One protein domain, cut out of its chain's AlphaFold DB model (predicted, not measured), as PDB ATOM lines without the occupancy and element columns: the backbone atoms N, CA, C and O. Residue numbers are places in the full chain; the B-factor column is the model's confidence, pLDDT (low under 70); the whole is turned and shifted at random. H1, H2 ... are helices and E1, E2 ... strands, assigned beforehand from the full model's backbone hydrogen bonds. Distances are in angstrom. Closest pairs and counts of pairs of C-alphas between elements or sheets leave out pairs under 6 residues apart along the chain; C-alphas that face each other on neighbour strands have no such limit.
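AT A GLANCE: This is residues 16 to 198 of the 198 residues of an uncharacterized protein of Sphaerosporella brunnea (UniProt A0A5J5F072). Look for one strongly twisted sheet of eight strands with two helices, H1 and H2, side by side over one face; the long strands E3 and E4 reach out past the helices to a long loop, residues 49 to 81, at one end. A small separate pair of short strands, E5 and E8, sits where H2 begins. You have 183 printed residues, with two named helices and ten named strands; along the chain come first E1 to E4, then H1, then E5 to E8, then H2, and last E9 and E10; the class is mixed, helices and strands, and the large sheet is branched, with its neighbour pairs antiparallel and E3 the strand with three neighbours, E1 and E2 on one side of it and E4 on the other side. The whole is compact, with a radius of gyration of the C-alphas of 17.7 A, and its outline is elongated, 55 by 33 by 29 A.

HOW THE PARTS SIT: Start at E1, residues 16 to 22, an antiparallel neighbour of E3, residues 35 to 48; N 47 and O 16 are 3.2 A apart, within hydrogen-bond range. E2, residues 27 to 32, forms a hairpin with E3, N 30 and O 37 at 2.9 A. E3 bends by 61 degrees at residue 45; on one side of it are E2, beside residues 35 to 40, and E1, beside residues 43 to 47. On the other side is E4, residues 82 to 94, N 38 and O 92 at 2.8 A; E2 E3 E4 are a meander, each strand the antiparallel neighbour of the one before. Next come the antiparallel neighbours E9, residues 177 to 183, beside E4, N 91 and O 180 at 2.9 A; E10, residues 192 to 197, beside E9, N 179 and O 193 at 2.8 A; E7, residues 139 to 144, beside E10, N 142 and O 194 at 2.9 A; and E6, residues 130 to 136, beside E7, N 131 and O 143 at 2.8 A. H1, residues 103 to 114, is on this sheet at a height of 8.3 A; its closest C-alpha pair with E6 is Leu 109 and Tyr 136, 5.7 A. H2, residues 153 to 167, is on the same face at a height of 7.6 A; its closest C-alpha pair with E9 is Ile 163 and Gly 177, 6.0 A. H1 and H2 touch, the C-alphas of Thr 110 and Gly 157 closest at 4.7 A, with a shallow tilt of 19 degrees, opposite ways. In both, every O i to N i+4 pair is within hydrogen-bond range. E5, residues 120 to 122, and E8, residues 150 to 152, are antiparallel neighbours, N 121 and O 151 at 2.8 A.

IN THESE COORDINATES: Find C-alpha 16 at (194.023, 309.000, 234.154), where E1 begins. E3 measures 35.9 A from first to last C-alpha, E4 36.7 A, H1 16.6 A and H2 20.8 A. E10 ends at C-alpha 197, (189.004, 341.501, 243.469).

THE WHOLE: The C-alphas of Ala 59 and Lys 171 are the two farthest apart, 56.7 A. The printed part has no cut; the link from E3 to E4 is long, 33 residues. Mean pLDDT of the printed part is 71.0, and residues 16 to 35, 41 to 88, 117 to 119, 128 and 184 to 191 are under 70.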
ATOM      1  N   LEU A  16     194.149 309.030 232.701       39.25
ATOM      2  CA  LEU A  16     194.023 309.000 234.154       39.25
ATOM      3  C   LEU A  16     195.309 309.601 234.733       39.25
ATOM      4  O   LEU A  16     196.383 309.007 234.629       39.25
ATOM      5  N   ILE A  17     195.220 310.809 235.292       39.91
ATOM      6  CA  ILE A  17     196.382 311.510 235.853       39.91
ATOM      7  C   ILE A  17     196.583 311.037 237.294       39.91
ATOM      8  O   ILE A  17     195.729 311.268 238.155       39.91
ATOM      9  N   LYS A  18     197.725 310.402 237.564       36.31
ATOM     10  CA  LYS A  18     198.221 310.190 238.922       36.31
ATOM     11  C   LYS A  18     199.316 311.225 239.154       36.31
ATOM     12  O   LYS A  18     200.428 311.085 238.663       36.31
ATOM     13  N   ALA A  19     198.988 312.289 239.878       33.75
ATOM     14  CA  ALA A  19     199.980 313.277 240.276       33.75
ATOM     15  C   ALA A  19     200.868 312.667 241.372       33.75
ATOM     16  O   ALA A  19     200.523 312.697 242.550       33.75
ATOM     17  N   THR A  20     201.982 312.056 240.977       34.81
ATOM     18  CA  THR A  20     203.111 311.824 241.876       34.81
ATOM     19  C   THR A  20     204.025 313.040 241.721       34.81
ATOM     20  O   THR A  20     204.578 313.236 240.641       34.81
ATOM     21  N   GLU A  21     204.143 313.898 242.741       33.62
ATOM     22  CA  GLU A  21     205.094 315.020 242.717       33.62
ATOM     23  C   GLU A  21     206.521 314.470 242.596       33.62
ATOM     24  O   GLU A  21     207.078 313.929 243.551       33.62
ATOM     25  N   ILE A  22     207.130 314.612 241.419       35.53
ATOM     26  CA  ILE A  22     208.577 314.479 241.250       35.53
ATOM     27  C   ILE A  22     209.114 315.906 241.127       35.53
ATOM     28  O   ILE A  22     209.207 316.465 240.034       35.53
ATOM     29  N   SER A  23     209.415 316.540 242.266       35.75
ATOM     30  CA  SER A  23     209.948 317.904 242.295       35.75
ATOM     31  C   SER A  23     211.419 317.916 241.863       35.75
ATOM     32  O   SER A  23     212.321 317.792 242.685       35.75
ATOM     33  N   ASN A  24     211.667 318.073 240.564       37.81
ATOM     34  CA  ASN A  24     212.970 318.465 240.013       37.81
ATOM     35  C   ASN A  24     212.795 319.633 239.018       37.81
ATOM     36  O   ASN A  24     213.402 319.655 237.949       37.81
ATOM     37  N   GLY A  25     211.916 320.586 239.341       40.41
ATOM     38  CA  GLY A  25     211.611 321.742 238.498       40.41
ATOM     39  C   GLY A  25     212.518 322.937 238.779       40.41
ATOM     40  O   GLY A  25     212.647 323.371 239.922       40.41
ATOM     41  N   GLY A  26     213.129 323.503 237.737       47.75
ATOM     42  CA  GLY A  26     213.759 324.821 237.821       47.75
ATOM     43  C   GLY A  26     212.685 325.907 237.906       47.75
ATOM     44  O   GLY A  26     211.813 325.972 237.045       47.75
ATOM     45  N   SER A  27     212.739 326.758 238.931       48.12
ATOM     46  CA  SER A  27     211.873 327.939 239.039       48.12
ATOM     47  C   SER A  27     212.563 329.133 238.387       48.12
ATOM     48  O   SER A  27     213.703 329.452 238.729       48.12
ATOM     49  N   SER A  28     211.868 329.843 237.500       60.81
ATOM     50  CA  SER A  28     212.361 331.101 236.928       60.81
ATOM     51  C   SER A  28     211.367 332.242 237.143       60.81
ATOM     52  O   SER A  28     210.155 332.032 237.201       60.81
ATOM     53  N   VAL A  29     211.890 333.458 237.320       65.00
ATOM     54  CA  VAL A  29     211.094 334.682 237.479       65.00
ATOM     55  C   VAL A  29     211.444 335.621 236.338       65.00
ATOM     56  O   VAL A  29     212.605 335.993 236.164       65.00
ATOM     57  N   GLY A  30     210.441 336.002 235.555       61.75
ATOM     58  CA  GLY A  30     210.590 336.889 234.407       61.75
ATOM     59  C   GLY A  30     209.638 338.077 234.469       61.75
ATOM     60  O   GLY A  30     208.616 338.046 235.150       61.75
ATOM     61  N   HIS A  31     209.966 339.128 233.719       45.69
ATOM     62  CA  HIS A  31     209.048 340.232 233.445       45.69
ATOM     63  C   HIS A  31     208.595 340.131 231.986       45.69
ATOM     64  O   HIS A  31     209.420 340.217 231.076       45.69
ATOM     65  N   LYS A  32     207.290 339.968 231.741       53.19
ATOM     66  CA  LYS A  32     206.702 340.045 230.391       53.19
ATOM     67  C   LYS A  32     205.711 341.203 230.364       53.19
ATOM     68  O   LYS A  32     204.693 341.159 231.042       53.19
ATOM     69  N   GLY A  33     206.037 342.263 229.622       50.19
ATOM     70  CA  GLY A  33     205.162 343.437 229.486       50.19
ATOM     71  C   GLY A  33     204.864 344.173 230.801       50.19
ATOM     72  O   GLY A  33     203.777 344.711 230.953       50.19
ATOM     73  N   GLY A  34     205.793 344.164 231.766       57.47
ATOM     74  CA  GLY A  34     205.597 344.784 233.088       57.47
ATOM     75  C   GLY A  34     204.850 343.918 234.112       57.47
ATOM     76  O   GLY A  34     204.688 344.344 235.251       57.47
ATOM     77  N   VAL A  35     204.445 342.699 233.741       62.53
ATOM     78  CA  VAL A  35     203.821 341.719 234.642       62.53
ATOM     79  C   VAL A  35     204.883 340.750 235.163       62.53
ATOM     80  O   VAL A  35     205.708 340.255 234.386       62.53
ATOM     81  N   LEU A  36     204.860 340.485 236.473       73.94
ATOM     82  CA  LEU A  36     205.701 339.473 237.116       73.94
ATOM     83  C   LEU A  36     205.166 338.082 236.780       73.94
ATOM     84  O   LEU A  36     204.003 337.784 237.051       73.94
ATOM     85  N   VAL A  37     206.015 337.241 236.191       74.06
ATOM     86  CA  VAL A  37     205.675 335.866 235.813       74.06
ATOM     87  C   VAL A  37     206.604 334.903 236.537       74.06
ATOM     88  O   VAL A  37     207.822 334.976 236.376       74.06
ATOM     89  N   HIS A  38     206.019 334.002 237.316       76.62
ATOM     90  CA  HIS A  38     206.688 332.848 237.899       76.62
ATOM     91  C   HIS A  38     206.411 331.635 237.020       76.62
ATOM     92  O   HIS A  38     205.254 331.327 236.736       76.62
ATOM     93  N   GLU A  39     207.460 330.950 236.592       75.81
ATOM     94  CA  GLU A  39     207.353 329.733 235.795       75.81
ATOM     95  C   GLU A  39     207.996 328.578 236.555       75.81
ATOM     96  O   GLU A  39     209.144 328.676 236.998       75.81
ATOM     97  N   GLU A  40     207.230 327.505 236.718       73.81
ATOM     98  CA  GLU A  40     207.650 326.274 237.372       73.81
ATOM     99  C   GLU A  40     207.276 325.093 236.480       73.81
ATOM    100  O   GLU A  40     206.126 324.972 236.057       73.81
ATOM    101  N   THR A  41     208.237 324.222 236.183       68.69
ATOM    102  CA  THR A  41     207.983 322.986 235.435       68.69
ATOM    103  C   THR A  41     207.884 321.818 236.407       68.69
ATOM    104  O   THR A  41     208.839 321.499 237.111       68.69
ATOM    105  N   GLU A  42     206.730 321.164 236.427       69.12
ATOM    106  CA  GLU A  42     206.428 319.987 237.236       69.12
ATOM    107  C   GLU A  42     206.406 318.755 236.313       69.12
ATOM    108  O   GLU A  42     205.811 318.790 235.238       69.12
ATOM    109  N   MET A  43     207.050 317.651 236.702       58.69
ATOM    110  CA  MET A  43     206.921 316.379 235.977       58.69
ATOM    111  C   MET A  43     205.766 315.586 236.585       58.69
ATOM    112  O   MET A  43     205.781 315.308 237.783       58.69
ATOM    113  N   VAL A  44     204.782 315.206 235.770       60.22
ATOM    114  CA  VAL A  44     203.629 314.408 236.208       60.22
ATOM    115  C   VAL A  44     203.571 313.084 235.459       60.22
ATOM    116  O   VAL A  44     203.798 313.011 234.252       60.22
ATOM    117  N   GLU A  45     203.253 312.009 236.172       55.31
ATOM    118  CA  GLU A  45     203.010 310.706 235.562       55.31
ATOM    119  C   GLU A  45     201.579 310.646 235.019       55.31
ATOM    120  O   GLU A  45     200.591 310.775 235.747       55.31
ATOM    121  N   VAL A  46     201.454 310.440 233.713       57.75
ATOM    122  CA  VAL A  46     200.164 310.303 233.043       57.75
ATOM    123  C   VAL A  46     200.048 308.878 232.532       57.75
ATOM    124  O   VAL A  46     200.883 308.412 231.754       57.75
ATOM    125  N   LEU A  47     198.999 308.173 232.956       59.38
ATOM    126  CA  LEU A  47     198.660 306.913 232.315       59.38
ATOM    127  C   LEU A  47     197.896 307.212 231.030       59.38
ATOM    128  O   LEU A  47     196.787 307.754 231.072       59.38
ATOM    129  N   ARG A  48     198.471 306.809 229.896       58.88
ATOM    130  CA  ARG A  48     197.783 306.835 228.612       58.88
ATOM    131  C   ARG A  48     197.054 305.516 228.400       58.88
ATOM    132  O   ARG A  48     197.680 304.455 228.356       58.88
ATOM    133  N   LEU A  49     195.737 305.603 228.248       61.00
ATOM    134  CA  LEU A  49     194.890 304.454 227.956       61.00
ATOM    135  C   LEU A  49     194.770 304.265 226.432       61.00
ATOM    136  O   LEU A  49     194.809 305.259 225.695       61.00
ATOM    137  N   PRO A  50     194.641 303.016 225.942       59.62
ATOM    138  CA  PRO A  50     194.360 302.743 224.537       59.62
ATOM    139  C   PRO A  50     193.107 303.475 224.045       59.62
ATOM    140  O   PRO A  50     192.191 303.782 224.812       59.62
ATOM    141  N   GLU A  51     193.039 303.739 222.743       57.06
ATOM    142  CA  GLU A  51     191.814 304.272 222.150       57.06
ATOM    143  C   GLU A  51     190.659 303.271 222.328       57.06
ATOM    144  O   GLU A  51     190.835 302.068 222.144       57.06
ATOM    145  N   GLY A  52     189.483 303.762 222.733       60.25
ATOM    146  CA  GLY A  52     188.320 302.912 223.014       60.25
ATOM    147  C   GLY A  52     188.377 302.145 224.342       60.25
ATOM    148  O   GLY A  52     187.491 301.334 224.598       60.25
ATOM    149  N   PHE A  53     189.377 302.397 225.192       62.38
ATOM    150  CA  PHE A  53     189.507 301.733 226.487       62.38
ATOM    151  C   PHE A  53     188.328 302.027 227.430       62.38
ATOM    152  O   PHE A  53     188.052 303.189 227.754       62.38
ATOM    153  N   ASP A  54     187.672 300.971 227.921       67.06
ATOM    154  CA  ASP A  54     186.599 301.084 228.910       67.06
ATOM    155  C   ASP A  54     187.163 301.135 230.335       67.06
ATOM    156  O   ASP A  54     187.355 300.129 231.014       67.06
ATOM    157  N   TYR A  55     187.401 302.352 230.818       61.69
ATOM    158  CA  TYR A  55     187.880 302.608 232.177       61.69
ATOM    159  C   TYR A  55     186.850 302.286 233.274       61.69
ATOM    160  O   TYR A  55     187.163 302.416 234.458       61.69
ATOM    161  N   ARG A  56     185.615 301.918 232.903       62.41
ATOM    162  CA  ARG A  56     184.566 301.492 233.836       62.41
ATOM    163  C   ARG A  56     184.511 299.979 233.991       62.41
ATOM    164  O   ARG A  56     183.683 299.510 234.769       62.41
ATOM    165  N   ASP A  57     185.361 299.236 233.280       67.06
ATOM    166  CA  ASP A  57     185.413 297.788 233.406       67.06
ATOM    167  C   ASP A  57     185.784 297.404 234.856       67.06
ATOM    168  O   ASP A  57     186.895 297.699 235.321       67.06
ATOM    169  N   PRO A  58     184.871 296.753 235.603       67.69
ATOM    170  CA  PRO A  58     185.116 296.371 236.987       67.69
ATOM    171  C   PRO A  58     186.279 295.377 237.134       67.69
ATOM    172  O   PRO A  58     186.867 295.305 238.215       67.69
ATOM    173  N   ALA A  59     186.659 294.649 236.076       67.25
ATOM    174  CA  ALA A  59     187.800 293.732 236.082       67.25
ATOM    175  C   ALA A  59     189.146 294.447 236.285       67.25
ATOM    176  O   ALA A  59     190.100 293.848 236.784       67.25
ATOM    177  N   LEU A  60     189.219 295.738 235.950       62.81
ATOM    178  CA  LEU A  60     190.421 296.554 236.115       62.81
ATOM    179  C   LEU A  60     190.654 296.973 237.571       62.81
ATOM    180  O   LEU A  60     191.751 297.413 237.919       62.81
ATOM    181  N   GLY A  61     189.630 296.867 238.425       60.34
ATOM    182  CA  GLY A  61     189.712 297.261 239.830       60.34
ATOM    183  C   GLY A  61     190.108 298.725 240.032       60.34
ATOM    184  O   GLY A  61     190.659 299.054 241.080       60.34
ATOM    185  N   ILE A  62     189.870 299.594 239.039       64.38
ATOM    186  CA  ILE A  62     190.179 301.021 239.132       64.38
ATOM    187  C   ILE A  62     189.306 301.607 240.240       64.38
ATOM    188  O   ILE A  62     188.090 301.727 240.100       64.38
ATOM    189  N   GLN A  63     189.935 301.962 241.356       56.88
ATOM    190  CA  GLN A  63     189.257 302.610 242.468       56.88
ATOM    191  C   GLN A  63     189.553 304.093 242.413       56.88
ATOM    192  O   GLN A  63     190.703 304.522 242.477       56.88
ATOM    193  N   GLN A  64     188.513 304.903 242.309       48.91
ATOM    194  CA  GLN A  64     188.668 306.333 242.478       48.91
ATOM    195  C   GLN A  64     188.738 306.635 243.976       48.91
ATOM    196  O   GLN A  64     187.781 306.383 244.706       48.91
ATOM    197  N   ARG A  65     189.884 307.134 244.446       45.03
ATOM    198  CA  ARG A  65     190.013 307.645 245.814       45.03
ATOM    199  C   ARG A  65     189.182 308.912 245.993       45.03
ATOM    200  O   ARG A  65     188.842 309.592 245.029       45.03
ATOM    201  N   GLU A  66     188.923 309.255 247.251       36.66
ATOM    202  CA  GLU A  66     188.196 310.471 247.643       36.66
ATOM    203  C   GLU A  66     188.897 311.775 247.206       36.66
ATOM    204  O   GLU A  66     188.233 312.786 247.010       36.66
ATOM    205  N   ASP A  67     190.211 311.744 246.960       36.84
ATOM    206  CA  ASP A  67     191.008 312.835 246.359       36.84
ATOM    207  C   ASP A  67     190.940 312.847 244.808       36.84
ATOM    208  O   ASP A  67     191.649 313.570 244.095       36.84
ATOM    209  N   GLY A  68     190.085 311.993 244.240       36.38
ATOM    210  CA  GLY A  68     189.917 311.763 242.813       36.38
ATOM    211  C   GLY A  68     191.146 311.154 242.138       36.38
ATOM    212  O   GLY A  68     191.223 311.182 240.906       36.38
ATOM    213  N   VAL A  69     192.165 310.721 242.885       40.50
ATOM    214  CA  VAL A  69     193.269 309.946 242.322       40.50
ATOM    215  C   VAL A  69     192.715 308.572 242.006       40.50
ATOM    216  O   VAL A  69     192.170 307.877 242.861       40.50
ATOM    217  N   PHE A  70     192.840 308.170 240.754       52.12
ATOM    218  CA  PHE A  70     192.489 306.817 240.390       52.12
ATOM    219  C   PHE A  70     193.622 305.890 240.826       52.12
ATOM    220  O   PHE A  70     194.755 305.981 240.346       52.12
ATOM    221  N   LEU A  71     193.316 305.013 241.773       48.28
ATOM    222  CA  LEU A  71     194.142 303.871 242.099       48.28
ATOM    223  C   LEU A  71     193.934 302.842 241.007       48.28
ATOM    224  O   LEU A  71     192.870 302.240 240.881       48.28
ATOM    225  N   ILE A  72     194.980 302.664 240.219       58.59
ATOM    226  CA  ILE A  72     195.065 301.603 239.235       58.59
ATOM    227  C   ILE A  72     195.895 300.519 239.917       58.59
ATOM    228  O   ILE A  72     197.100 300.712 240.088       58.59
ATOM    229  N   PRO A  73     195.256 299.452 240.428       51.50
ATOM    230  CA  PRO A  73     195.897 298.525 241.357       51.50
ATOM    231  C   PRO A  73     197.018 297.713 240.708       51.50
ATOM    232  O   PRO A  73     197.876 297.203 241.423       51.50
ATOM    233  N   ASP A  74     197.030 297.604 239.376       60.94
ATOM    234  CA  ASP A  74     198.076 296.905 238.637       60.94
ATOM    235  C   ASP A  74     198.090 297.329 237.158       60.94
ATOM    236  O   ASP A  74     197.254 296.893 236.364       60.94
ATOM    237  N   TYR A  75     199.035 298.194 236.775       56.47
ATOM    238  CA  TYR A  75     199.187 298.651 235.387       56.47
ATOM    239  C   TYR A  75     199.467 297.495 234.413       56.47
ATOM    240  O   TYR A  75     199.107 297.598 233.244       56.47
ATOM    241  N   ALA A  76     200.054 296.385 234.884       51.84
ATOM    242  CA  ALA A  76     200.398 295.236 234.046       51.84
ATOM    243  C   ALA A  76     199.168 294.483 233.507       51.84
ATOM    244  O   ALA A  76     199.295 293.683 232.583       51.84
ATOM    245  N   LYS A  77     197.977 294.734 234.069       58.72
ATOM    246  CA  LYS A  77     196.711 294.133 233.620       58.72
ATOM    247  C   LYS A  77     196.031 294.906 232.494       58.72
ATOM    248  O   LYS A  77     195.037 294.426 231.956       58.72
ATOM    249  N   ILE A  78     196.535 296.092 232.153       62.97
ATOM    250  CA  ILE A  78     195.968 296.920 231.095       62.97
ATOM    251  C   ILE A  78     196.769 296.690 229.815       62.97
ATOM    252  O   ILE A  78     197.824 297.292 229.613       62.97
ATOM    253  N   ASP A  79     196.258 295.814 228.952       59.69
ATOM    254  CA  ASP A  79     196.888 295.528 227.665       59.69
ATOM    255  C   ASP A  79     196.974 296.806 226.808       59.69
ATOM    256  O   ASP A  79     195.988 297.522 226.614       59.69
ATOM    257  N   GLY A  80     198.183 297.137 226.351       58.34
ATOM    258  CA  GLY A  80     198.466 298.337 225.559       58.34
ATOM    259  C   GLY A  80     198.507 299.679 226.310       58.34
ATOM    260  O   GLY A  80     198.718 300.706 225.658       58.34
ATOM    261  N   ALA A  81     198.333 299.727 227.638       58.72
ATOM    262  CA  ALA A  81     198.545 300.973 228.380       58.72
ATOM    263  C   ALA A  81     200.031 301.289 228.554       58.72
ATOM    264  O   ALA A  81     200.840 300.421 228.871       58.72
ATOM    265  N   ASN A  82     200.371 302.570 228.410       58.16
ATOM    266  CA  ASN A  82     201.727 303.064 228.618       58.16
ATOM    267  C   ASN A  82     201.716 304.184 229.661       58.16
ATOM    268  O   ASN A  82     200.977 305.165 229.538       58.16
ATOM    269  N   LEU A  83     202.556 304.039 230.686       53.44
ATOM    270  CA  LEU A  83     202.906 305.129 231.592       53.44
ATOM    271  C   LEU A  83     203.832 306.083 230.849       53.44
ATOM    272  O   LEU A  83     204.909 305.701 230.397       53.44
ATOM    273  N   THR A  84     203.400 307.330 230.722       55.22
ATOM    274  CA  THR A  84     204.202 308.391 230.125       55.22
ATOM    275  C   THR A  84     204.334 309.518 231.124       55.22
ATOM    276  O   THR A  84     203.335 310.050 231.604       55.22
ATOM    277  N   THR A  85     205.561 309.905 231.440       53.66
ATOM    278  CA  THR A  85     205.789 311.139 232.185       53.66
ATOM    279  C   THR A  85     205.611 312.309 231.228       53.66
ATOM    280  O   THR A  85     206.192 312.324 230.143       53.66
ATOM    281  N   MET A  86     204.789 313.276 231.616       61.44
ATOM    282  CA  MET A  86     204.590 314.514 230.876       61.44
ATOM    283  C   MET A  86     205.128 315.672 231.707       61.44
ATOM    284  O   MET A  86     204.940 315.716 232.923       61.44
ATOM    285  N   ALA A  87     205.800 316.607 231.047       63.53
ATOM    286  CA  ALA A  87     206.144 317.874 231.667       63.53
ATOM    287  C   ALA A  87     204.899 318.770 231.663       63.53
ATOM    288  O   ALA A  87     204.196 318.896 230.655       63.53
ATOM    289  N   VAL A  88     204.605 319.362 232.814       69.44
ATOM    290  CA  VAL A  88     203.571 320.375 232.979       69.44
ATOM    291  C   VAL A  88     204.253 321.652 233.398       69.44
ATOM    292  O   VAL A  88     204.779 321.771 234.501       69.44
ATOM    293  N   THR A  89     204.222 322.634 232.512       75.31
ATOM    294  CA  THR A  89     204.707 323.966 232.828       75.31
ATOM    295  C   THR A  89     203.566 324.764 233.447       75.31
ATOM    296  O   THR A  89     202.547 325.039 232.812       75.31
ATOM    297  N   VAL A  90     203.722 325.121 234.718       78.25
ATOM    298  CA  VAL A  90     202.798 325.971 235.464       78.25
ATOM    299  C   VAL A  90     203.331 327.394 235.440       78.25
ATOM    300  O   VAL A  90     204.327 327.724 236.084       78.25
ATOM    301  N   GLN A  91     202.643 328.256 234.706       81.75
ATOM    302  CA  GLN A  91     202.939 329.680 234.661       81.75
ATOM    303  C   GLN A  91     201.968 330.426 235.573       81.75
ATOM    304  O   GLN A  91     200.759 330.207 235.526       81.75
ATOM    305  N   THR A  92     202.502 331.309 236.409       85.50
ATOM    306  CA  THR A  92     201.748 332.158 237.331       85.50
ATOM    307  C   THR A  92     202.071 333.614 237.029       85.50
ATOM    308  O   THR A  92     203.223 334.028 237.126       85.50
ATOM    309  N   TRP A  93     201.063 334.400 236.671       86.81
ATOM    310  CA  TRP A  93     201.176 335.831 236.411       86.81
ATOM    311  C   TRP A  93     200.586 336.587 237.583       86.81
ATOM    312  O   TRP A  93     199.419 336.394 237.920       86.81
ATOM    313  N   CYS A  94     201.387 337.451 238.186       87.00
ATOM    314  CA  CYS A  94     201.008 338.183 239.378       87.00
ATOM    315  C   CYS A  94     200.465 339.566 239.036       87.00
ATOM    316  O   CYS A  94     201.109 340.343 238.328       87.00
ATOM    317  N   GLU A  95     199.302 339.888 239.595       85.00
ATOM    318  CA  GLU A  95     198.762 341.242 239.609       85.00
ATOM    319  C   GLU A  95     199.542 342.071 240.636       85.00
ATOM    320  O   GLU A  95     199.585 341.750 241.825       85.00
ATOM    321  N   THR A  96     200.194 343.136 240.175       77.44
ATOM    322  CA  THR A  96     201.077 343.967 241.006       77.44
ATOM    323  C   THR A  96     200.417 345.262 241.467       77.44
ATOM    324  O   THR A  96     201.009 346.009 242.249       77.44
ATOM    325  N   THR A  97     199.189 345.536 241.025       78.75
ATOM    326  CA  THR A  97     198.446 346.730 241.423       78.75
ATOM    327  C   THR A  97     197.731 346.557 242.774       78.75
ATOM    328  O   THR A  97     197.437 345.439 243.216       78.75
ATOM    329  N   PRO A  98     197.359 347.669 243.439       79.12
ATOM    330  CA  PRO A  98     196.555 347.638 244.665       79.12
ATOM    331  C   PRO A  98     195.134 347.084 244.481       79.12
ATOM    332  O   PRO A  98     194.424 346.916 245.475       79.12
ATOM    333  N   ALA A  99     194.712 346.820 243.238       85.44
ATOM    334  CA  ALA A  99     193.401 346.272 242.903       85.44
ATOM    335  C   ALA A  99     193.263 344.784 243.261       85.44
ATOM    336  O   ALA A  99     192.180 344.240 243.126       85.44
ATOM    337  N   SER A 100     194.324 344.131 243.742       90.56
ATOM    338  CA  SER A 100     194.281 342.745 244.211       90.56
ATOM    339  C   SER A 100     193.450 342.558 245.501       90.56
ATOM    340  O   SER A 100     193.399 343.472 246.341       90.56
ATOM    341  N   PRO A 101     192.830 341.380 245.708       93.19
ATOM    342  CA  PRO A 101     192.163 341.029 246.962       93.19
ATOM    343  C   PRO A 101     193.144 340.823 248.123       93.19
ATOM    344  O   PRO A 101     194.354 340.678 247.927       93.19
ATOM    345  N   PHE A 102     192.624 340.802 249.354       94.31
ATOM    346  CA  PHE A 102     193.436 340.520 250.542       94.31
ATOM    347  C   PHE A 102     193.854 339.050 250.595       94.31
ATOM    348  O   PHE A 102     193.042 338.155 250.369       94.31
ATOM    349  N   VAL A 103     195.109 338.788 250.970       92.75
ATOM    350  CA  VAL A 103     195.659 337.422 251.063       92.75
ATOM    351  C   VAL A 103     194.832 336.540 252.001       92.75
ATOM    352  O   VAL A 103     194.599 335.373 251.698       92.75
ATOM    353  N   THR A 104     194.339 337.091 253.111       94.06
ATOM    354  CA  THR A 104     193.481 336.366 254.060       94.06
ATOM    355  C   THR A 104     192.202 335.852 253.408       94.06
ATOM    356  O   THR A 104     191.789 334.727 253.680       94.06
ATOM    357  N   ASP A 105     191.609 336.637 252.512       95.06
ATOM    358  CA  ASP A 105     190.371 336.275 251.823       95.06
ATOM    359  C   ASP A 105     190.636 335.200 250.771       95.06
ATOM    360  O   ASP A 105     189.848 334.268 250.628       95.06
ATOM    361  N   ILE A 106     191.787 335.270 250.098       93.31
ATOM    362  CA  ILE A 106     192.236 334.240 249.155       93.31
ATOM    363  C   ILE A 106     192.499 332.916 249.876       93.31
ATOM    364  O   ILE A 106     192.087 331.872 249.387       93.31
ATOM    365  N   ILE A 107     193.130 332.939 251.057       92.44
ATOM    366  CA  ILE A 107     193.364 331.733 251.868       92.44
ATOM    367  C   ILE A 107     192.032 331.068 252.237       92.44
ATOM    368  O   ILE A 107     191.882 329.856 252.085       92.44
ATOM    369  N   GLN A 108     191.050 331.849 252.690       93.31
ATOM    370  CA  GLN A 108     189.717 331.320 252.984       93.31
ATOM    371  C   GLN A 108     189.048 330.769 251.722       93.31
ATOM    372  O   GLN A 108     188.502 329.667 251.747       93.31
ATOM    373  N   LEU A 109     189.146 331.485 250.598       91.00
ATOM    374  CA  LEU A 109     188.630 331.039 249.306       91.00
ATOM    375  C   LEU A 109     189.259 329.712 248.852       91.00
ATOM    376  O   LEU A 109     188.534 328.832 248.394       91.00
ATOM    377  N   THR A 110     190.569 329.525 249.039       89.69
ATOM    378  CA  THR A 110     191.262 328.249 248.810       89.69
ATOM    379  C   THR A 110     190.639 327.127 249.637       89.69
ATOM    380  O   THR A 110     190.307 326.084 249.079       89.69
ATOM    381  N   TYR A 111     190.428 327.332 250.943       87.62
ATOM    382  CA  TYR A 111     189.792 326.316 251.788       87.62
ATOM    383  C   TYR A 111     188.362 326.003 251.346       87.62
ATOM    384  O   TYR A 111     187.970 324.836 251.349       87.62
ATOM    385  N   TYR A 112     187.598 327.008 250.905       86.81
ATOM    386  CA  TYR A 112     186.283 326.764 250.315       86.81
ATOM    387  C   TYR A 112     186.374 325.900 249.064       86.81
ATOM    388  O   TYR A 112     185.604 324.954 248.960       86.81
ATOM    389  N   LEU A 113     187.297 326.196 248.146       84.56
ATOM    390  CA  LEU A 113     187.484 325.425 246.913       84.56
ATOM    391  C   LEU A 113     187.908 323.978 247.200       84.56
ATOM    392  O   LEU A 113     187.384 323.068 246.565       84.56
ATOM    393  N   TYR A 114     188.775 323.755 248.193       81.69
ATOM    394  CA  TYR A 114     189.109 322.407 248.668       81.69
ATOM    395  C   TYR A 114     187.923 321.684 249.316       81.69
ATOM    396  O   TYR A 114     187.828 320.466 249.230       81.69
ATOM    397  N   GLY A 115     187.012 322.423 249.951       76.69
ATOM    398  CA  GLY A 115     185.808 321.880 250.580       76.69
ATOM    399  C   GLY A 115     184.617 321.668 249.639       76.69
ATOM    400  O   GLY A 115     183.584 321.166 250.093       76.69
ATOM    401  N   ILE A 116     184.705 322.052 248.357       73.69
ATOM    402  CA  ILE A 116     183.637 321.796 247.382       73.69
ATOM    403  C   ILE A 116     183.559 320.286 247.141       73.69
ATOM    404  O   ILE A 116     184.487 319.673 246.624       73.69
ATOM    405  N   LYS A 117     182.421 319.695 247.521       56.59
ATOM    406  CA  LYS A 117     182.152 318.261 247.342       56.59
ATOM    407  C   LYS A 117     181.948 317.865 245.880       56.59
ATOM    408  O   LYS A 117     182.067 316.684 245.567       56.59
ATOM    409  N   ASP A 118     181.626 318.821 245.009       58.25
ATOM    410  CA  ASP A 118     181.552 318.573 243.573       58.25
ATOM    411  C   ASP A 118     182.955 318.309 243.029       58.25
ATOM    412  O   ASP A 118     183.875 319.109 243.178       58.25
ATOM    413  N   TRP A 119     183.120 317.150 242.397       64.19
ATOM    414  CA  TRP A 119     184.431 316.674 241.959       64.19
ATOM    415  C   TRP A 119     185.005 317.485 240.801       64.19
ATOM    416  O   TRP A 119     186.223 317.522 240.646       64.19
ATOM    417  N   ASN A 120     184.151 318.142 240.011       76.44
ATOM    418  CA  ASN A 120     184.539 318.846 238.796       76.44
ATOM    419  C   ASN A 120     184.058 320.294 238.816       76.44
ATOM    420  O   ASN A 120     182.868 320.574 238.940       76.44
ATOM    421  N   CYS A 121     185.000 321.203 238.614       78.44
ATOM    422  CA  CYS A 121     184.753 322.603 238.367       78.44
ATOM    423  C   CYS A 121     184.893 322.846 236.861       78.44
ATOM    424  O   CYS A 121     185.912 322.503 236.257       78.44
ATOM    425  N   CYS A 122     183.844 323.394 236.253       80.88
ATOM    426  CA  CYS A 122     183.711 323.494 234.806       80.88
ATOM    427  C   CYS A 122     183.555 324.940 234.353       80.88
ATOM    428  O   CYS A 122     182.888 325.754 234.994       80.88
ATOM    429  N   GLN A 123     184.100 325.230 233.180       82.38
ATOM    430  CA  GLN A 123     183.750 326.407 232.416       82.38
ATOM    431  C   GLN A 123     182.336 326.198 231.842       82.38
ATOM    432  O   GLN A 123     182.121 325.364 230.965       82.38
ATOM    433  N   MET A 124     181.356 326.942 232.352       84.00
ATOM    434  CA  MET A 124     179.940 326.825 231.990       84.00
ATOM    435  C   MET A 124     179.443 327.958 231.083       84.00
ATOM    436  O   MET A 124     178.286 327.946 230.662       84.00
ATOM    437  N   ARG A 125     180.268 328.969 230.791       81.00
ATOM    438  CA  ARG A 125     179.850 330.143 230.012       81.00
ATOM    439  C   ARG A 125     180.295 330.016 228.564       81.00
ATOM    440  O   ARG A 125     181.457 330.209 228.247       81.00
ATOM    441  N   LYS A 126     179.347 329.785 227.662       76.75
ATOM    442  CA  LYS A 126     179.639 329.687 226.226       76.75
ATOM    443  C   LYS A 126     180.182 330.991 225.624       76.75
ATOM    444  O   LYS A 126     181.067 330.943 224.778       76.75
ATOM    445  N   ASP A 127     179.676 332.133 226.091       76.88
ATOM    446  CA  ASP A 127     179.960 333.450 225.498       76.88
ATOM    447  C   ASP A 127     181.078 334.221 226.214       76.88
ATOM    448  O   ASP A 127     181.479 335.296 225.775       76.88
ATOM    449  N   PHE A 128     181.570 333.706 227.343       68.19
ATOM    450  CA  PHE A 128     182.601 334.364 228.144       68.19
ATOM    451  C   PHE A 128     183.736 333.391 228.404       68.19
ATOM    452  O   PHE A 128     183.463 332.235 228.699       68.19
ATOM    453  N   PRO A 129     184.999 333.837 228.382       79.12
ATOM    454  CA  PRO A 129     186.131 332.928 228.507       79.12
ATOM    455  C   PRO A 129     186.236 332.294 229.896       79.12
ATOM    456  O   PRO A 129     186.954 331.315 230.038       79.12
ATOM    457  N   CYS A 130     185.518 332.808 230.901       85.81
ATOM    458  CA  CYS A 130     185.669 332.420 232.299       85.81
ATOM    459  C   CYS A 130     184.329 332.209 233.006       85.81
ATOM    460  O   CYS A 130     183.370 332.947 232.773       85.81
ATOM    461  N   THR A 131     184.277 331.230 233.904       88.62
ATOM    462  CA  THR A 131     183.154 330.947 234.804       88.62
ATOM    463  C   THR A 131     183.574 331.229 236.234       88.62
ATOM    464  O   THR A 131     184.592 330.711 236.688       88.62
ATOM    465  N   ASN A 132     182.784 332.037 236.943       90.56
ATOM    466  CA  ASN A 132     183.024 332.292 238.355       90.56
ATOM    467  C   ASN A 132     182.679 331.056 239.175       90.56
ATOM    468  O   ASN A 132     181.531 330.614 239.182       90.56
ATOM    469  N   MET A 133     183.685 330.513 239.852       86.81
ATOM    470  CA  MET A 133     183.542 329.309 240.660       86.81
ATOM    471  C   MET A 133     183.057 329.648 242.055       86.81
ATOM    472  O   MET A 133     182.113 329.053 242.574       86.81
ATOM    473  N   LYS A 134     183.735 330.607 242.686       89.19
ATOM    474  CA  LYS A 134     183.444 330.990 244.058       89.19
ATOM    475  C   LYS A 134     183.902 332.413 244.325       89.19
ATOM    476  O   LYS A 134     184.878 332.892 243.747       89.19
ATOM    477  N   LYS A 135     183.191 333.067 245.237       91.38
ATOM    478  CA  LYS A 135     183.556 334.356 245.820       91.38
ATOM    479  C   LYS A 135     183.608 334.221 247.332       91.38
ATOM    480  O   LYS A 135     182.791 333.501 247.912       91.38
ATOM    481  N   TYR A 136     184.547 334.917 247.948       91.31
ATOM    482  CA  TYR A 136     184.653 335.059 249.387       91.31
ATOM    483  C   TYR A 136     185.214 336.438 249.726       91.31
ATOM    484  O   TYR A 136     186.346 336.751 249.363       91.31
ATOM    485  N   ALA A 137     184.427 337.237 250.452       93.44
ATOM    486  CA  ALA A 137     184.777 338.603 250.832       93.44
ATOM    487  C   ALA A 137     185.316 339.397 249.631       93.44
ATOM    488  O   ALA A 137     184.580 339.581 248.665       93.44
ATOM    489  N   SER A 138     186.576 339.839 249.678       92.88
ATOM    490  CA  SER A 138     187.180 340.624 248.605       92.88
ATOM    491  C   SER A 138     187.680 339.804 247.412       92.88
ATOM    492  O   SER A 138     188.080 340.416 246.425       92.88
ATOM    493  N   ALA A 139     187.697 338.469 247.487       93.88
ATOM    494  CA  ALA A 139     188.330 337.582 246.514       93.88
ATOM    495  C   ALA A 139     187.314 336.765 245.697       93.88
ATOM    496  O   ALA A 139     186.315 336.262 246.219       93.88
ATOM    497  N   ALA A 140     187.615 336.553 244.419       93.00
ATOM    498  CA  ALA A 140     186.907 335.629 243.540       93.00
ATOM    499  C   ALA A 140     187.882 334.701 242.822       93.00
ATOM    500  O   ALA A 140     188.984 335.120 242.485       93.00
ATOM    501  N   THR A 141     187.445 333.469 242.553       92.81
ATOM    502  CA  THR A 141     188.151 332.524 241.686       92.81
ATOM    503  C   THR A 141     187.288 332.205 240.477       92.81
ATOM    504  O   THR A 141     186.141 331.770 240.625       92.81
ATOM    505  N   ASP A 142     187.869 332.367 239.295       91.69
ATOM    506  CA  ASP A 142     187.275 331.968 238.026       91.69
ATOM    507  C   ASP A 142     188.086 330.842 237.381       91.69
ATOM    508  O   ASP A 142     189.311 330.804 237.503       91.69
ATOM    509  N   ILE A 143     187.398 329.971 236.642       88.25
ATOM    510  CA  ILE A 143     188.018 329.047 235.689       88.25
ATOM    511  C   ILE A 143     187.810 329.587 234.288       88.25
ATOM    512  O   ILE A 143     186.669 329.814 233.880       88.25
ATOM    513  N   CYS A 144     188.898 329.736 233.545       84.19
ATOM    514  CA  CYS A 144     188.885 330.159 232.159       84.19
ATOM    515  C   CYS A 144     189.313 329.027 231.229       84.19
ATOM    516  O   CYS A 144     190.174 328.227 231.580       84.19
ATOM    517  N   GLY A 145     188.716 328.951 230.045       81.25
ATOM    518  CA  GLY A 145     189.037 327.918 229.064       81.25
ATOM    519  C   GLY A 145     187.924 327.695 228.040       81.25
ATOM    520  O   GLY A 145     186.967 328.474 227.981       81.25
ATOM    521  N   PRO A 146     188.036 326.638 227.219       76.56
ATOM    522  CA  PRO A 146     186.982 326.232 226.296       76.56
ATOM    523  C   PRO A 146     185.661 325.933 227.019       76.56
ATOM    524  O   PRO A 146     185.658 325.479 228.163       76.56
ATOM    525  N   TYR A 147     184.534 326.137 226.335       76.19
ATOM    526  CA  TYR A 147     183.214 325.799 226.873       76.19
ATOM    527  C   TYR A 147     183.138 324.320 227.277       76.19
ATOM    528  O   TYR A 147     183.508 323.449 226.491       76.19
ATOM    529  N   LEU A 148     182.642 324.052 228.490       75.56
ATOM    530  CA  LEU A 148     182.582 322.733 229.140       75.56
ATOM    531  C   LEU A 148     183.944 322.100 229.461       75.56
ATOM    532  O   LEU A 148     183.995 320.921 229.811       75.56
ATOM    533  N   ALA A 149     185.043 322.856 229.400       74.31
ATOM    534  CA  ALA A 149     186.305 322.390 229.957       74.31
ATOM    535  C   ALA A 149     186.169 322.265 231.479       74.31
ATOM    536  O   ALA A 149     185.840 323.234 232.165       74.31
ATOM    537  N   CYS A 150     186.418 321.066 231.998       73.88
ATOM    538  CA  CYS A 150     186.308 320.753 233.415       73.88
ATOM    539  C   CYS A 150     187.645 320.261 233.958       73.88
ATOM    540  O   CYS A 150     188.373 319.533 233.283       73.88
ATOM    541  N   HIS A 151     187.930 320.602 235.207       75.06
ATOM    542  CA  HIS A 151     189.000 319.990 235.983       75.06
ATOM    543  C   HIS A 151     188.539 319.755 237.418       75.06
ATOM    544  O   HIS A 151     187.450 320.179 237.802       75.06
ATOM    545  N   LYS A 152     189.362 319.113 238.247       75.00
ATOM    546  CA  LYS A 152     189.024 318.966 239.664       75.00
ATOM    547  C   LYS A 152     188.975 320.317 240.362       75.00
ATOM    548  O   LYS A 152     189.910 321.101 240.227       75.00
ATOM    549  N   CYS A 153     187.960 320.550 241.188       78.88
ATOM    550  CA  CYS A 153     187.877 321.765 242.006       78.88
ATOM    551  C   CYS A 153     189.088 321.953 242.931       78.88
ATOM    552  O   CYS A 153     189.528 323.076 243.178       78.88
ATOM    553  N   GLN A 154     189.687 320.842 243.369       80.75
ATOM    554  CA  GLN A 154     190.944 320.851 244.106       80.75
ATOM    555  C   GLN A 154     192.076 321.537 243.322       80.75
ATOM    556  O   GLN A 154     192.805 322.331 243.906       80.75
ATOM    557  N   LEU A 155     192.178 321.328 242.003       81.00
ATOM    558  CA  LEU A 155     193.186 322.003 241.176       81.00
ATOM    559  C   LEU A 155     192.962 323.520 241.137       81.00
ATOM    560  O   LEU A 155     193.931 324.282 241.088       81.00
ATOM    561  N   SER A 156     191.703 323.975 241.191       86.06
ATOM    562  CA  SER A 156     191.391 325.400 241.341       86.06
ATOM    563  C   SER A 156     191.873 325.916 242.696       86.06
ATOM    564  O   SER A 156     192.498 326.968 242.755       86.06
ATOM    565  N   GLY A 157     191.644 325.154 243.771       88.06
ATOM    566  CA  GLY A 157     192.138 325.470 245.114       88.06
ATOM    567  C   GLY A 157     193.667 325.563 245.184       88.06
ATOM    568  O   GLY A 157     194.191 326.552 245.700       88.06
ATOM    569  N   GLU A 158     194.375 324.599 244.590       85.81
ATOM    570  CA  GLU A 158     195.842 324.575 244.481       85.81
ATOM    571  C   GLU A 158     196.364 325.769 243.679       85.81
ATOM    572  O   GLU A 158     197.321 326.426 244.085       85.81
ATOM    573  N   SER A 159     195.707 326.109 242.569       88.12
ATOM    574  CA  SER A 159     196.093 327.261 241.748       88.12
ATOM    575  C   SER A 159     195.848 328.586 242.481       88.12
ATOM    576  O   SER A 159     196.725 329.448 242.496       88.12
ATOM    577  N   THR A 160     194.717 328.732 243.179       90.25
ATOM    578  CA  THR A 160     194.441 329.878 244.064       90.25
ATOM    579  C   THR A 160     195.488 329.976 245.179       90.25
ATOM    580  O   THR A 160     195.968 331.069 245.492       90.25
ATOM    581  N   GLN A 161     195.909 328.836 245.737       90.19
ATOM    582  CA  GLN A 161     196.983 328.784 246.723       90.19
ATOM    583  C   GLN A 161     198.326 329.237 246.139       90.19
ATOM    584  O   GLN A 161     199.055 329.999 246.778       90.19
ATOM    585  N   LYS A 162     198.647 328.791 244.922       87.81
ATOM    586  CA  LYS A 162     199.865 329.178 244.203       87.81
ATOM    587  C   LYS A 162     199.899 330.686 243.961       87.81
ATOM    588  O   LYS A 162     200.917 331.311 244.237       87.81
ATOM    589  N   ILE A 163     198.767 331.295 243.590       89.25
ATOM    590  CA  ILE A 163     198.663 332.751 243.406       89.25
ATOM    591  C   ILE A 163     199.029 333.498 244.682       89.25
ATOM    592  O   ILE A 163     199.895 334.363 244.629       89.25
ATOM    593  N   PHE A 164     198.444 333.190 245.843       88.62
ATOM    594  CA  PHE A 164     198.819 333.971 247.027       88.62
ATOM    595  C   PHE A 164     200.260 333.695 247.479       88.62
ATOM    596  O   PHE A 164     200.903 334.603 247.993       88.62
ATOM    597  N   LYS A 165     200.800 332.483 247.285       88.00
ATOM    598  CA  LYS A 165     202.195 332.176 247.646       88.00
ATOM    599  C   LYS A 165     203.202 332.904 246.753       88.00
ATOM    600  O   LYS A 165     204.189 333.425 247.261       88.00
ATOM    601  N   SER A 166     202.954 332.941 245.446       87.31
ATOM    602  CA  SER A 166     203.872 333.524 244.460       87.31
ATOM    603  C   SER A 166     203.654 335.023 244.254       87.31
ATOM    604  O   SER A 166     204.608 335.746 243.996       87.31
ATOM    605  N   CYS A 167     202.416 335.505 244.396       87.75
ATOM    606  CA  CYS A 167     202.009 336.869 244.044       87.75
ATOM    607  C   CYS A 167     201.685 337.757 245.246       87.75
ATOM    608  O   CYS A 167     201.148 338.852 245.070       87.75
ATOM    609  N   MET A 168     201.971 337.313 246.474       88.38
ATOM    610  CA  MET A 168     201.765 338.151 247.651       88.38
ATOM    611  C   MET A 168     202.642 339.396 247.597       88.38
ATOM    612  O   MET A 168     203.870 339.338 247.631       88.38
ATOM    613  N   ASN A 169     201.980 340.548 247.627       84.81
ATOM    614  CA  ASN A 169     202.627 341.816 247.866       84.81
ATOM    615  C   ASN A 169     202.595 342.144 249.364       84.81
ATOM    616  O   ASN A 169     201.566 342.545 249.920       84.81
ATOM    617  N   SER A 170     203.746 341.996 250.018       82.12
ATOM    618  CA  SER A 170     203.906 342.216 251.460       82.12
ATOM    619  C   SER A 170     203.608 343.651 251.905       82.12
ATOM    620  O   SER A 170     203.219 343.852 253.052       82.12
ATOM    621  N   LYS A 171     203.718 344.647 251.014       83.06
ATOM    622  CA  LYS A 171     203.425 346.052 251.335       83.06
ATOM    623  C   LYS A 171     201.943 346.292 251.621       83.06
ATOM    624  O   LYS A 171     201.613 347.173 252.410       83.06
ATOM    625  N   TRP A 172     201.058 345.540 250.965       82.81
ATOM    626  CA  TRP A 172     199.608 345.756 251.043       82.81
ATOM    627  C   TRP A 172     198.837 344.578 251.638       82.81
ATOM    628  O   TRP A 172     197.637 344.706 251.864       82.81
ATOM    629  N   GLY A 173     199.492 343.435 251.868       89.75
ATOM    630  CA  GLY A 173     198.809 342.215 252.308       89.75
ATOM    631  C   GLY A 173     197.805 341.705 251.269       89.75
ATOM    632  O   GLY A 173     196.769 341.141 251.622       89.75
ATOM    633  N   LYS A 174     198.092 341.945 249.986       92.06
ATOM    634  CA  LYS A 174     197.221 341.631 248.851       92.06
ATOM    635  C   LYS A 174     197.927 340.706 247.873       92.06
ATOM    636  O   LYS A 174     199.147 340.772 247.741       92.06
ATOM    637  N   ALA A 175     197.162 339.866 247.193       92.69
ATOM    638  CA  ALA A 175     197.656 339.044 246.097       92.69
ATOM    639  C   ALA A 175     196.558 338.885 245.054       92.69
ATOM    640  O   ALA A 175     195.380 338.871 245.383       92.69
ATOM    641  N   GLY A 176     196.940 338.761 243.802       91.50
ATOM    642  CA  GLY A 176     196.023 338.538 242.701       91.50
ATOM    643  C   GLY A 176     196.819 338.026 241.524       91.50
ATOM    644  O   GLY A 176     198.050 338.141 241.499       91.50
ATOM    645  N   GLY A 177     196.138 337.426 240.565       91.44
ATOM    646  CA  GLY A 177     196.830 336.893 239.414       91.44
ATOM    647  C   GLY A 177     196.123 335.725 238.781       91.44
ATOM    648  O   GLY A 177     194.966 335.422 239.052       91.44
ATOM    649  N   TYR A 178     196.869 335.064 237.920       89.12
ATOM    650  CA  TYR A 178     196.356 334.070 237.010       89.12
ATOM    651  C   TYR A 178     197.359 332.926 236.894       89.12
ATOM    652  O   TYR A 178     198.564 333.161 236.829       89.12
ATOM    653  N   VAL A 179     196.869 331.691 236.884       86.94
ATOM    654  CA  VAL A 179     197.670 330.475 236.722       86.94
ATOM    655  C   VAL A 179     197.216 329.757 235.465       86.94
ATOM    656  O   VAL A 179     196.038 329.437 235.327       86.94
ATOM    657  N   ARG A 180     198.171 329.452 234.585       84.00
ATOM    658  CA  ARG A 180     197.996 328.580 233.421       84.00
ATOM    659  C   ARG A 180     198.813 327.321 233.628       84.00
ATOM    660  O   ARG A 180     200.003 327.392 233.928       84.00
ATOM    661  N   ARG A 181     198.186 326.173 233.400       77.25
ATOM    662  CA  ARG A 181     198.880 324.888 233.295       77.25
ATOM    663  C   ARG A 181     199.002 324.523 231.820       77.25
ATOM    664  O   ARG A 181     197.996 324.402 231.127       77.25
ATOM    665  N   ILE A 182     200.236 324.399 231.345       73.38
ATOM    666  CA  ILE A 182     200.581 324.007 229.981       73.38
ATOM    667  C   ILE A 182     201.082 322.571 230.051       73.38
ATOM    668  O   ILE A 182     202.105 322.302 230.672       73.38
ATOM    669  N   TYR A 183     200.345 321.651 229.444       70.62
ATOM    670  CA  TYR A 183     200.750 320.255 229.335       70.62
ATOM    671  C   TYR A 183     201.554 320.100 228.044       70.62
ATOM    672  O   TYR A 183     201.011 320.334 226.961       70.62
ATOM    673  N   ASP A 184     202.827 319.719 228.138       58.69
ATOM    674  CA  ASP A 184     203.666 319.507 226.958       58.69
ATOM    675  C   ASP A 184     203.190 318.239 226.222       58.69
ATOM    676  O   ASP A 184     203.478 317.112 226.626       58.69
ATOM    677  N   GLY A 185     202.385 318.405 225.161       53.28
ATOM    678  CA  GLY A 185     201.833 317.294 224.376       53.28
ATOM    679  C   GLY A 185     200.537 317.604 223.609       53.28
ATOM    680  O   GLY A 185     200.144 318.750 223.427       53.28
ATOM    681  N   TRP A 186     199.865 316.546 223.135       35.53
ATOM    682  CA  TRP A 186     198.688 316.585 222.240       35.53
ATOM    683  C   TRP A 186     197.346 316.938 222.914       35.53
ATOM    684  O   TRP A 186     196.304 316.861 222.265       35.53
ATOM    685  N   PHE A 187     197.334 317.303 224.200       43.03
ATOM    686  CA  PHE A 187     196.099 317.560 224.945       43.03
ATOM    687  C   PHE A 187     195.866 319.068 225.137       43.03
ATOM    688  O   PHE A 187     196.498 319.677 225.997       43.03
ATOM    689  N   PRO A 188     194.934 319.694 224.392       41.38
ATOM    690  CA  PRO A 188     194.677 321.131 224.461       41.38
ATOM    691  C   PRO A 188     193.777 321.531 225.647       41.38
ATOM    692  O   PRO A 188     192.974 322.456 225.527       41.38
ATOM    693  N   TYR A 189     193.865 320.854 226.797       50.03
ATOM    694  CA  TYR A 189     193.106 321.272 227.979       50.03
ATOM    695  C   TYR A 189     193.842 322.403 228.688       50.03
ATOM    696  O   TYR A 189     194.593 322.194 229.638       50.03
ATOM    697  N   MET A 190     193.605 323.623 228.217       53.62
ATOM    698  CA  MET A 190     193.948 324.824 228.967       53.62
ATOM    699  C   MET A 190     192.756 325.154 229.860       53.62
ATOM    700  O   MET A 190     191.703 325.575 229.377       53.62
ATOM    701  N   THR A 191     192.906 324.900 231.157       59.78
ATOM    702  CA  THR A 191     192.066 325.550 232.161       59.78
ATOM    703  C   THR A 191     192.948 326.456 232.976       59.78
ATOM    704  O   THR A 191     193.908 326.018 233.611       59.78
ATOM    705  N   ASP A 192     192.600 327.725 232.937       76.06
ATOM    706  CA  ASP A 192     193.292 328.730 233.693       76.06
ATOM    707  C   ASP A 192     192.489 329.097 234.926       76.06
ATOM    708  O   ASP A 192     191.258 329.082 234.906       76.06
ATOM    709  N   VAL A 193     193.189 329.457 235.991       76.75
ATOM    710  CA  VAL A 193     192.567 329.879 237.241       76.75
ATOM    711  C   VAL A 193     192.947 331.324 237.491       76.75
ATOM    712  O   VAL A 193     194.129 331.649 237.548       76.75
ATOM    713  N   ASN A 194     191.949 332.193 237.630       80.38
ATOM    714  CA  ASN A 194     192.148 333.613 237.908       80.38
ATOM    715  C   ASN A 194     191.639 333.951 239.309       80.38
ATOM    716  O   ASN A 194     190.530 333.551 239.665       80.38
ATOM    717  N   VAL A 195     192.424 334.712 240.072       78.44
ATOM    718  CA  VAL A 195     192.036 335.288 241.360       78.44
ATOM    719  C   VAL A 195     192.076 336.806 241.274       78.44
ATOM    720  O   VAL A 195     193.137 337.404 241.081       78.44
ATOM    721  N   TYR A 196     190.915 337.429 241.468       83.56
ATOM    722  CA  TYR A 196     190.723 338.871 241.321       83.56
ATOM    723  C   TYR A 196     189.826 339.438 242.422       83.56
ATOM    724  O   TYR A 196     189.198 338.704 243.192       83.56
ATOM    725  N   HIS A 197     189.808 340.764 242.507       75.94
ATOM    726  CA  HIS A 197     189.004 341.501 243.469       75.94
ATOM    727  C   HIS A 197     187.572 341.680 242.965       75.94
ATOM    728  O   HIS A 197     187.369 342.008 241.795       75.94
ATOM    729  N   THR A 198     186.594 341.424 243.831       77.12
ATOM    730  CA  THR A 198     185.156 341.474 243.507       77.12
ATOM    731  C   THR A 198     184.556 342.862 243.553       77.12
ATOM    732  O   THR A 198     184.927 343.611 244.482       77.12
TER     733      THR A 198